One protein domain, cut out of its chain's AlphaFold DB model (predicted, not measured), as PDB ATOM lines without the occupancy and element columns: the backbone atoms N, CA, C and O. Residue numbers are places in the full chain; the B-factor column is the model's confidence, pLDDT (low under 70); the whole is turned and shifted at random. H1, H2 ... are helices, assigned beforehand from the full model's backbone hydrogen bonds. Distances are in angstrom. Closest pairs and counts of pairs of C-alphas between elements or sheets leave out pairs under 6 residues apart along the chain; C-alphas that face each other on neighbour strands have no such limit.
ATOM      1  N   PHE A 300     197.426 162.675 338.332       66.25
ATOM      2  CA  PHE A 300     196.328 163.265 339.100       66.25
ATOM      3  C   PHE A 300     195.143 162.311 339.259       66.25
ATOM      4  O   PHE A 300     194.639 161.757 338.283       66.25
ATOM      5  N   THR A 301     194.655 162.175 340.493       69.62
ATOM      6  CA  THR A 301     193.468 161.367 340.814       69.62
ATOM      7  C   THR A 301     192.189 162.056 340.340       69.62
ATOM      8  O   THR A 301     191.265 161.405 339.850       69.62
ATOM      9  N   HIS A 302     192.121 163.384 340.473       76.69
ATOM     10  CA  HIS A 302     190.949 164.153 340.080       76.69
ATOM     11  C   HIS A 302     191.118 164.762 338.687       76.69
ATOM     12  O   HIS A 302     192.118 165.406 338.378       76.69
ATOM     13  N   ARG A 303     190.083 164.627 337.845       78.56
ATOM     14  CA  ARG A 303     190.088 165.174 336.476       78.56
ATOM     15  C   ARG A 303     190.308 166.689 336.431       78.56
ATOM     16  O   ARG A 303     190.933 167.172 335.491       78.56
ATOM     17  N   TRP A 304     189.803 167.420 337.424       82.81
ATOM     18  CA  TRP A 304     189.963 168.871 337.488       82.81
ATOM     19  C   TRP A 304     191.423 169.267 337.756       82.81
ATOM     20  O   TRP A 304     191.898 170.209 337.135       82.81
ATOM     21  N   GLU A 305     192.170 168.513 338.574       81.69
ATOM     22  CA  GLU A 305     193.587 168.795 338.868       81.69
ATOM     23  C   GLU A 305     194.446 168.676 337.606       81.69
ATOM     24  O   GLU A 305     195.308 169.517 337.360       81.69
ATOM     25  N   LYS A 306     194.151 167.686 336.753       79.00
ATOM     26  CA  LYS A 306     194.797 167.519 335.446       79.00
ATOM     27  C   LYS A 306     194.589 168.739 334.547       79.00
ATOM     28  O   LYS A 306     195.560 169.293 334.037       79.00
ATOM     29  N   ALA A 307     193.337 169.158 334.355       82.00
ATOM     30  CA  ALA A 307     193.018 170.316 333.521       82.00
ATOM     31  C   ALA A 307     193.624 171.606 334.097       82.00
ATOM     32  O   ALA A 307     194.191 172.411 333.360       82.00
ATOM     33  N   ASN A 308     193.570 171.761 335.419       83.50
ATOM     34  CA  ASN A 308     194.089 172.932 336.105       83.50
ATOM     35  C   ASN A 308     195.619 173.027 336.044       83.50
ATOM     36  O   ASN A 308     196.162 174.103 335.822       83.50
ATOM     37  N   SER A 309     196.327 171.900 336.179       80.75
ATOM     38  CA  SER A 309     197.787 171.854 336.057       80.75
ATOM     39  C   SER A 309     198.260 172.273 334.663       80.75
ATOM     40  O   SER A 309     199.265 172.971 334.557       80.75
ATOM     41  N   LEU A 310     197.541 171.884 333.605       80.25
ATOM     42  CA  LEU A 310     197.823 172.344 332.241       80.25
ATOM     43  C   LEU A 310     197.480 173.829 332.067       80.25
ATOM     44  O   LEU A 310     198.231 174.569 331.438       80.25
ATOM     45  N   ALA A 311     196.382 174.297 332.662       82.12
ATOM     46  CA  ALA A 311     196.010 175.704 332.600       82.12
ATOM     47  C   ALA A 311     197.060 176.610 333.273       82.12
ATOM     48  O   ALA A 311     197.466 177.617 332.691       82.12
ATOM     49  N   LEU A 312     197.574 176.204 334.441       81.88
ATOM     50  CA  LEU A 312     198.696 176.869 335.110       81.88
ATOM     51  C   LEU A 312     199.958 176.868 334.244       81.88
ATOM     52  O   LEU A 312     200.607 177.904 334.122       81.88
ATOM     53  N   ARG A 313     200.276 175.733 333.606       73.88
ATOM     54  CA  ARG A 313     201.428 175.590 332.698       73.88
ATOM     55  C   ARG A 313     201.411 176.621 331.565       73.88
ATOM     56  O   ARG A 313     202.454 177.161 331.219       73.88
ATOM     57  N   HIS A 314     200.236 176.934 331.025       78.25
ATOM     58  CA  HIS A 314     200.071 177.923 329.955       78.25
ATOM     59  C   HIS A 314     199.845 179.360 330.457       78.25
ATOM     60  O   HIS A 314     199.564 180.256 329.662       78.25
ATOM     61  N   GLY A 315     199.959 179.607 331.767       77.62
ATOM     62  CA  GLY A 315     199.775 180.938 332.347       77.62
ATOM     63  C   GLY A 315     198.320 181.419 332.361       77.62
ATOM     64  O   GLY A 315     198.070 182.622 332.435       77.62
ATOM     65  N   HIS A 316     197.341 180.513 332.294       83.69
ATOM     66  CA  HIS A 316     195.931 180.879 332.395       83.69
ATOM     67  C   HIS A 316     195.574 181.220 333.845       83.69
ATOM     68  O   HIS A 316     195.370 180.341 334.679       83.69
ATOM     69  N   THR A 317     195.459 182.516 334.134       85.69
ATOM     70  CA  THR A 317     195.212 183.030 335.489       85.69
ATOM     71  C   THR A 317     193.958 182.479 336.187       85.69
ATOM     72  O   THR A 317     194.053 182.271 337.396       85.69
ATOM     73  N   PRO A 318     192.832 182.147 335.507       89.81
ATOM     74  CA  PRO A 318     191.670 181.549 336.181       89.81
ATOM     75  C   PRO A 318     191.951 180.189 336.839       89.81
ATOM     76  O   PRO A 318     191.191 179.741 337.689       89.81
ATOM     77  N   ALA A 319     193.059 179.529 336.489       86.38
ATOM     78  CA  ALA A 319     193.476 178.291 337.140       86.38
ATOM     79  C   ALA A 319     193.814 178.482 338.634       86.38
ATOM     80  O   ALA A 319     193.764 177.532 339.419       86.38
ATOM     81  N   ILE A 320     194.148 179.712 339.044       86.62
ATOM     82  CA  ILE A 320     194.340 180.074 340.454       86.62
ATOM     83  C   ILE A 320     192.991 180.070 341.179       86.62
ATOM     84  O   ILE A 320     192.892 179.505 342.268       86.62
ATOM     85  N   ASP A 321     191.946 180.620 340.557       89.44
ATOM     86  CA  ASP A 321     190.595 180.632 341.124       89.44
ATOM     87  C   ASP A 321     190.088 179.200 341.333       89.44
ATOM     88  O   ASP A 321     189.597 178.866 342.406       89.44
ATOM     89  N   THR A 322     190.328 178.305 340.371       88.06
ATOM     90  CA  THR A 322     190.010 176.875 340.511       88.06
ATOM     91  C   THR A 322     190.755 176.211 341.681       88.06
ATOM     92  O   THR A 322     190.182 175.372 342.375       88.06
ATOM     93  N   LEU A 323     192.017 176.574 341.955       87.25
ATOM     94  CA  LEU A 323     192.719 176.071 343.148       87.25
ATOM     95  C   LEU A 323     192.074 176.581 344.445       87.25
ATOM     96  O   LEU A 323     191.995 175.826 345.416       87.25
ATOM     97  N   ILE A 324     191.626 177.837 344.469       87.38
ATOM     98  CA  ILE A 324     190.937 178.438 345.618       87.38
ATOM     99  C   ILE A 324     189.589 177.741 345.848       87.38
ATOM    100  O   ILE A 324     189.312 177.319 346.966       87.38
ATOM    101  N   GLU A 325     188.791 177.544 344.795       89.88
ATOM    102  CA  GLU A 325     187.490 176.856 344.847       89.88
ATOM    103  C   GLU A 325     187.589 175.414 345.370       89.88
ATOM    104  O   GLU A 325     186.650 174.903 345.979       89.88
ATOM    105  N   HIS A 326     188.731 174.758 345.151       86.94
ATOM    106  CA  HIS A 326     189.007 173.396 345.610       86.94
ATOM    107  C   HIS A 326     189.850 173.320 346.901       86.94
ATOM    108  O   HIS A 326     190.439 172.270 347.195       86.94
ATOM    109  N   ASP A 327     189.925 174.415 347.670       85.88
ATOM    110  CA  ASP A 327     190.638 174.516 348.954       85.88
ATOM    111  C   ASP A 327     192.124 174.104 348.875       85.88
ATOM    112  O   ASP A 327     192.701 173.564 349.831       85.88
ATOM    113  N   ARG A 328     192.759 174.315 347.714       82.62
ATOM    114  CA  ARG A 328     194.192 174.046 347.502       82.62
ATOM    115  C   ARG A 328     195.081 175.232 347.848       82.62
ATOM    116  O   ARG A 328     196.254 175.017 348.114       82.62
ATOM    117  N   VAL A 329     194.547 176.451 347.887       82.81
ATOM    118  CA  VAL A 329     195.287 177.641 348.335       82.81
ATOM    119  C   VAL A 329     194.837 178.001 349.744       82.81
ATOM    120  O   VAL A 329     193.646 178.169 349.996       82.81
ATOM    121  N   ARG A 330     195.788 178.134 350.671       81.25
ATOM    122  CA  ARG A 330     195.540 178.634 352.030       81.25
ATOM    123  C   ARG A 330     196.456 179.816 352.298       81.25
ATOM    124  O   ARG A 330     197.651 179.725 352.051       81.25
ATOM    125  N   GLY A 331     195.885 180.908 352.795       82.00
ATOM    126  CA  GLY A 331     196.626 182.107 353.182       82.00
ATOM    127  C   GLY A 331     196.676 182.291 354.697       82.00
ATOM    128  O   GLY A 331     195.800 181.817 355.422       82.00
ATOM    129  N   GLY A 332     197.686 183.018 355.165       86.00
ATOM    130  CA  GLY A 332     197.845 183.432 356.555       86.00
ATOM    131  C   GLY A 332     199.147 184.201 356.764       86.00
ATOM    132  O   GLY A 332     199.913 184.396 355.821       86.00
ATOM    133  N   GLU A 333     199.394 184.632 358.000       86.75
ATOM    134  CA  GLU A 333     200.665 185.255 358.389       86.75
ATOM    135  C   GLU A 333     201.845 184.304 358.143       86.75
ATOM    136  O   GLU A 333     201.707 183.086 358.282       86.75
ATOM    137  N   GLN A 334     203.010 184.863 357.801       80.81
ATOM    138  CA  GLN A 334     204.184 184.093 357.375       80.81
ATOM    139  C   GLN A 334     204.556 182.989 358.375       80.81
ATOM    140  O   GLN A 334     204.693 181.832 357.979       80.81
ATOM    141  N   ASP A 335     204.644 183.319 359.663       84.69
ATOM    142  CA  ASP A 335     204.999 182.357 360.715       84.69
ATOM    143  C   ASP A 335     203.971 181.218 360.821       84.69
ATOM    144  O   ASP A 335     204.334 180.047 360.927       84.69
ATOM    145  N   ALA A 336     202.680 181.539 360.689       82.81
ATOM    146  CA  ALA A 336     201.605 180.550 360.728       82.81
ATOM    147  C   ALA A 336     201.624 179.620 359.503       82.81
ATOM    148  O   ALA A 336     201.335 178.430 359.630       82.81
ATOM    149  N   MET A 337     201.974 180.138 358.321       85.88
ATOM    150  CA  MET A 337     202.116 179.325 357.107       85.88
ATOM    151  C   MET A 337     203.348 178.421 357.165       85.88
ATOM    152  O   MET A 337     203.262 177.262 356.760       85.88
ATOM    153  N   VAL A 338     204.463 178.898 357.727       82.94
ATOM    154  CA  VAL A 338     205.665 178.078 357.944       82.94
ATOM    155  C   VAL A 338     205.370 176.926 358.910       82.94
ATOM    156  O   VAL A 338     205.678 175.773 358.596       82.94
ATOM    157  N   ASP A 339     204.708 177.200 360.035       84.88
ATOM    158  CA  ASP A 339     204.317 176.170 361.004       84.88
ATOM    159  C   ASP A 339     203.309 175.168 360.419       84.88
ATOM    160  O   ASP A 339     203.419 173.956 360.652       84.88
ATOM    161  N   ALA A 340     202.345 175.643 359.625       83.69
ATOM    162  CA  ALA A 340     201.378 174.789 358.941       83.69
ATOM    163  C   ALA A 340     202.060 173.869 357.917       83.69
ATOM    164  O   ALA A 340     201.785 172.664 357.899       83.69
ATOM    165  N   ALA A 341     202.988 174.400 357.114       82.62
ATOM    166  CA  ALA A 341     203.768 173.623 356.154       82.62
ATOM    167  C   ALA A 341     204.646 172.576 356.859       82.62
ATOM    168  O   ALA A 341     204.652 171.406 356.466       82.62
ATOM    169  N   TYR A 342     205.325 172.958 357.947       82.12
ATOM    170  CA  TYR A 342     206.131 172.037 358.751       82.12
ATOM    171  C   TYR A 342     205.283 170.921 359.371       82.12
ATOM    172  O   TYR A 342     205.659 169.747 359.326       82.12
ATOM    173  N   THR A 343     204.114 171.262 359.916       85.88
ATOM    174  CA  THR A 343     203.191 170.292 360.517       85.88
ATOM    175  C   THR A 343     202.646 169.321 359.472       85.88
ATOM    176  O   THR A 343     202.634 168.116 359.722       85.88
ATOM    177  N   ALA A 344     202.258 169.817 358.293       81.69
ATOM    178  CA  ALA A 344     201.792 168.990 357.183       81.69
ATOM    179  C   ALA A 344     202.884 168.021 356.709       81.69
ATOM    180  O   ALA A 344     202.660 166.815 356.659       81.69
ATOM    181  N   TRP A 345     204.098 168.520 356.466       82.69
ATOM    182  CA  TRP A 345     205.242 167.686 356.091       82.69
ATOM    183  C   TRP A 345     205.600 166.647 357.161       82.69
ATOM    184  O   TRP A 345     205.936 165.504 356.848       82.69
ATOM    185  N   ARG A 346     205.517 167.014 358.445       83.31
ATOM    186  CA  ARG A 346     205.770 166.088 359.556       83.31
ATOM    187  C   ARG A 346     204.696 165.001 359.630       83.31
ATOM    188  O   ARG A 346     205.029 163.856 359.925       83.31
ATOM    189  N   ALA A 347     203.437 165.350 359.373       78.81
ATOM    190  CA  ALA A 347     202.324 164.409 359.319       78.81
ATOM    191  C   ALA A 347     202.400 163.468 358.107       78.81
ATOM    192  O   ALA A 347     201.898 162.354 358.192       78.81
ATOM    193  N   ASP A 348     203.075 163.880 357.032       72.88
ATOM    194  CA  ASP A 348     203.311 163.076 355.824       72.88
ATOM    195  C   ASP A 348     204.472 162.066 355.990       72.88
ATOM    196  O   ASP A 348     204.671 161.158 355.186       72.88
ATOM    197  N   ARG A 349     205.258 162.187 357.071       60.78
ATOM    198  CA  ARG A 349     206.441 161.348 357.335       60.78
ATOM    199  C   ARG A 349     206.249 159.986 358.032       60.78
ATOM    200  O   ARG A 349     207.211 159.212 357.975       60.78
ATOM    201  N   PRO A 350     205.131 159.599 358.679       49.34
ATOM    202  CA  PRO A 350     205.036 158.284 359.300       49.34
ATOM    203  C   PRO A 350     204.477 157.250 358.307       49.34
ATOM    204  O   PRO A 350     203.267 157.085 358.198       49.34
ATOM    205  N   GLY A 351     205.363 156.508 357.625       45.78
ATOM    206  CA  GLY A 351     204.968 155.276 356.920       45.78
ATOM    207  C   GLY A 351     205.716 154.918 355.633       45.78
ATOM    208  O   GLY A 351     205.076 154.657 354.621       45.78
ATOM    209  N   ARG A 352     207.056 154.827 355.635       43.75
ATOM    210  CA  ARG A 352     207.764 154.073 354.579       43.75
ATOM    211  C   ARG A 352     207.591 152.563 354.818       43.75
ATOM    212  O   ARG A 352     208.397 151.955 355.515       43.75
ATOM    213  N   LEU A 353     206.559 151.975 354.214       31.53
ATOM    214  CA  LEU A 353     206.495 150.557 353.833       31.53
ATOM    215  C   LEU A 353     206.185 150.477 352.323       31.53
ATOM    216  O   LEU A 353     205.416 151.299 351.825       31.53
ATOM    217  N   PRO A 354     206.796 149.543 351.571       39.72
ATOM    218  CA  PRO A 354     206.724 149.535 350.115       39.72
ATOM    219  C   PRO A 354     205.377 148.978 349.630       39.72
ATOM    220  O   PRO A 354     204.982 147.880 350.016       39.72
ATOM    221  N   GLY A 355     204.703 149.709 348.736       35.28
ATOM    222  CA  GLY A 355     203.739 149.108 347.807       35.28
ATOM    223  C   GLY A 355     202.251 149.439 347.960       35.28
ATOM    224  O   GLY A 355     201.462 148.823 347.255       35.28
ATOM    225  N   TYR A 356     201.827 150.394 348.793       27.89
ATOM    226  CA  TYR A 356     200.417 150.820 348.804       27.89
ATOM    227  C   TYR A 356     200.289 152.310 349.140       27.89
ATOM    228  O   TYR A 356     200.624 152.728 350.243       27.89
ATOM    229  N   TRP A 357     199.812 153.109 348.182       34.12
ATOM    230  CA  TRP A 357     199.394 154.498 348.397       34.12
ATOM    231  C   TRP A 357     197.973 154.508 348.993       34.12
ATOM    232  O   TRP A 357     197.044 154.081 348.303       34.12
ATOM    233  N   PRO A 358     197.739 154.995 350.227       29.38
ATOM    234  CA  PRO A 358     196.437 155.539 350.596       29.38
ATOM    235  C   PRO A 358     196.262 156.925 349.937       29.38
ATOM    236  O   PRO A 358     197.254 157.538 349.534       29.38
ATOM    237  N   PRO A 359     195.024 157.431 349.785       30.25
ATOM    238  CA  PRO A 359     194.776 158.674 349.060       30.25
ATOM    239  C   PRO A 359     195.504 159.848 349.736       30.25
ATOM    240  O   PRO A 359     195.396 159.997 350.956       30.25
ATOM    241  N   PRO A 360     196.233 160.688 348.977       36.75
ATOM    242  CA  PRO A 360     196.925 161.828 349.551       36.75
ATOM    243  C   PRO A 360     195.899 162.867 350.009       36.75
ATOM    244  O   PRO A 360     195.023 163.281 349.245       36.75
ATOM    245  N   LEU A 361     196.030 163.327 351.255       35.19
ATOM    246  CA  LEU A 361     195.562 164.667 351.587       35.19
ATOM    247  C   LEU A 361     196.348 165.656 350.711       35.19
ATOM    248  O   LEU A 361     197.536 165.449 350.450       35.19
ATOM    249  N   PRO A 362     195.700 166.707 350.202       38.12
ATOM    250  CA  PRO A 362     196.203 167.433 349.056       38.12
ATOM    251  C   PRO A 362     197.301 168.405 349.473       38.12
ATOM    252  O   PRO A 362     197.036 169.521 349.914       38.12
ATOM    253  N   CYS A 363     198.547 167.969 349.324       32.78
ATOM    254  CA  CYS A 363     199.709 168.841 349.347       32.78
ATOM    255  C   CYS A 363     199.931 169.400 347.937       32.78
ATOM    256  O   CYS A 363     200.642 168.823 347.120       32.78
ATOM    257  N   CYS A 364     199.299 170.534 347.660       29.39
ATOM    258  CA  CYS A 364     199.766 171.505 346.677       29.39
ATOM    259  C   CYS A 364     199.869 172.822 347.438       29.39
ATOM    260  O   CYS A 364     198.874 173.515 347.597       29.39
ATOM    261  N   TRP A 365     201.043 173.100 347.999       32.44
ATOM    262  CA  TRP A 365     201.362 174.428 348.512       32.44
ATOM    263  C   TRP A 365     201.981 175.199 347.347       32.44
ATOM    264  O   TRP A 365     203.025 174.784 346.838       32.44
ATOM    265  N   VAL A 366     201.299 176.252 346.897       33.34
ATOM    266  CA  VAL A 366     201.875 177.321 346.068       33.34
ATOM    267  C   VAL A 366     202.070 178.527 346.964       33.34
ATOM    268  O   VAL A 366     201.117 178.820 347.724       33.34
TER     269      VAL A 366
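What this domain is: This is residues 300 to 366 of the 366 residues of the protein "ATP-dependent exoDNAse (Exonuclease V) alpha subunit" of Microlunatus terrae (UniProt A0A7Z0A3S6). Picture a loose, flat frame with the longest helix, H3, on one side and a small helical hairpin, H1 and H2, on the other, the two sides joined by the link of residues 326 to 333. After H3 the tail of residues 348 to 366 makes a wide loop, of which residues 349 to 358 stick out, and then folds back into the space between H3 and the hairpin. The printed part has 67 residues with three named helices, in the order H1, H2, H3, and no named strand; the class is all helix, though 33 of the 67 residues, under half, are in named elements. The whole is loose, with a radius of gyration of the C-alphas of 14.3 A, and spans 37 by 34 by 17 A.

How they stand to each other: Look first at H3, residues 334 to 347, which touches no helix. Going back along the chain, you come to H2, residues 318 to 325, which is apart from H3. Before it stands H1, residues 303 to 313, which is apart from H3 too. H1 and H2 touch, and their closest C-alphas are those of Asn 308 and Ala 319, 5.5 A apart. Their lines stand at a steep tilt of 43 degrees and run opposite ways, and the two form a helical hairpin. Their centres are 10.1 A apart. In the backbones of H1, H2 and H3, every O i to N i+4 pair is within hydrogen-bond range.

Where its parts are: Find C-alpha 334 at (204.184, 184.093, 357.375); from there H3 runs 14 residues, 19.9 A from first to last C-alpha, to C-alpha 347 at (202.324, 164.409, 359.319). Then go to C-alpha 303 at (190.088, 165.174, 336.476), where H1 begins; its 11 residues run 15.9 A to Arg 313. H2 has 8 residues, from Pro 318 to Glu 325, and measures 10.7 A.

The domain as a whole: The two C-alphas farthest apart are those of Thr 317 and Leu 353, at 39.0 A. The C-alphas of Phe 300 and Val 366, the first and last printed, are 16.6 A apart, and Val 366 is the chain's last residue. Without residues 349 to 358, which stand free, the body of 57 residues spans 31 by 27 by 17 A. The link from H1 to H2 is tight, the link from H2 to H3 is short, and the printed part has no cut. Look down the B-factor column: the mean pLDDT of the printed part is 70.2, and the model's confidence is low, under 70, at residues 300 to 301 and 349 to 366.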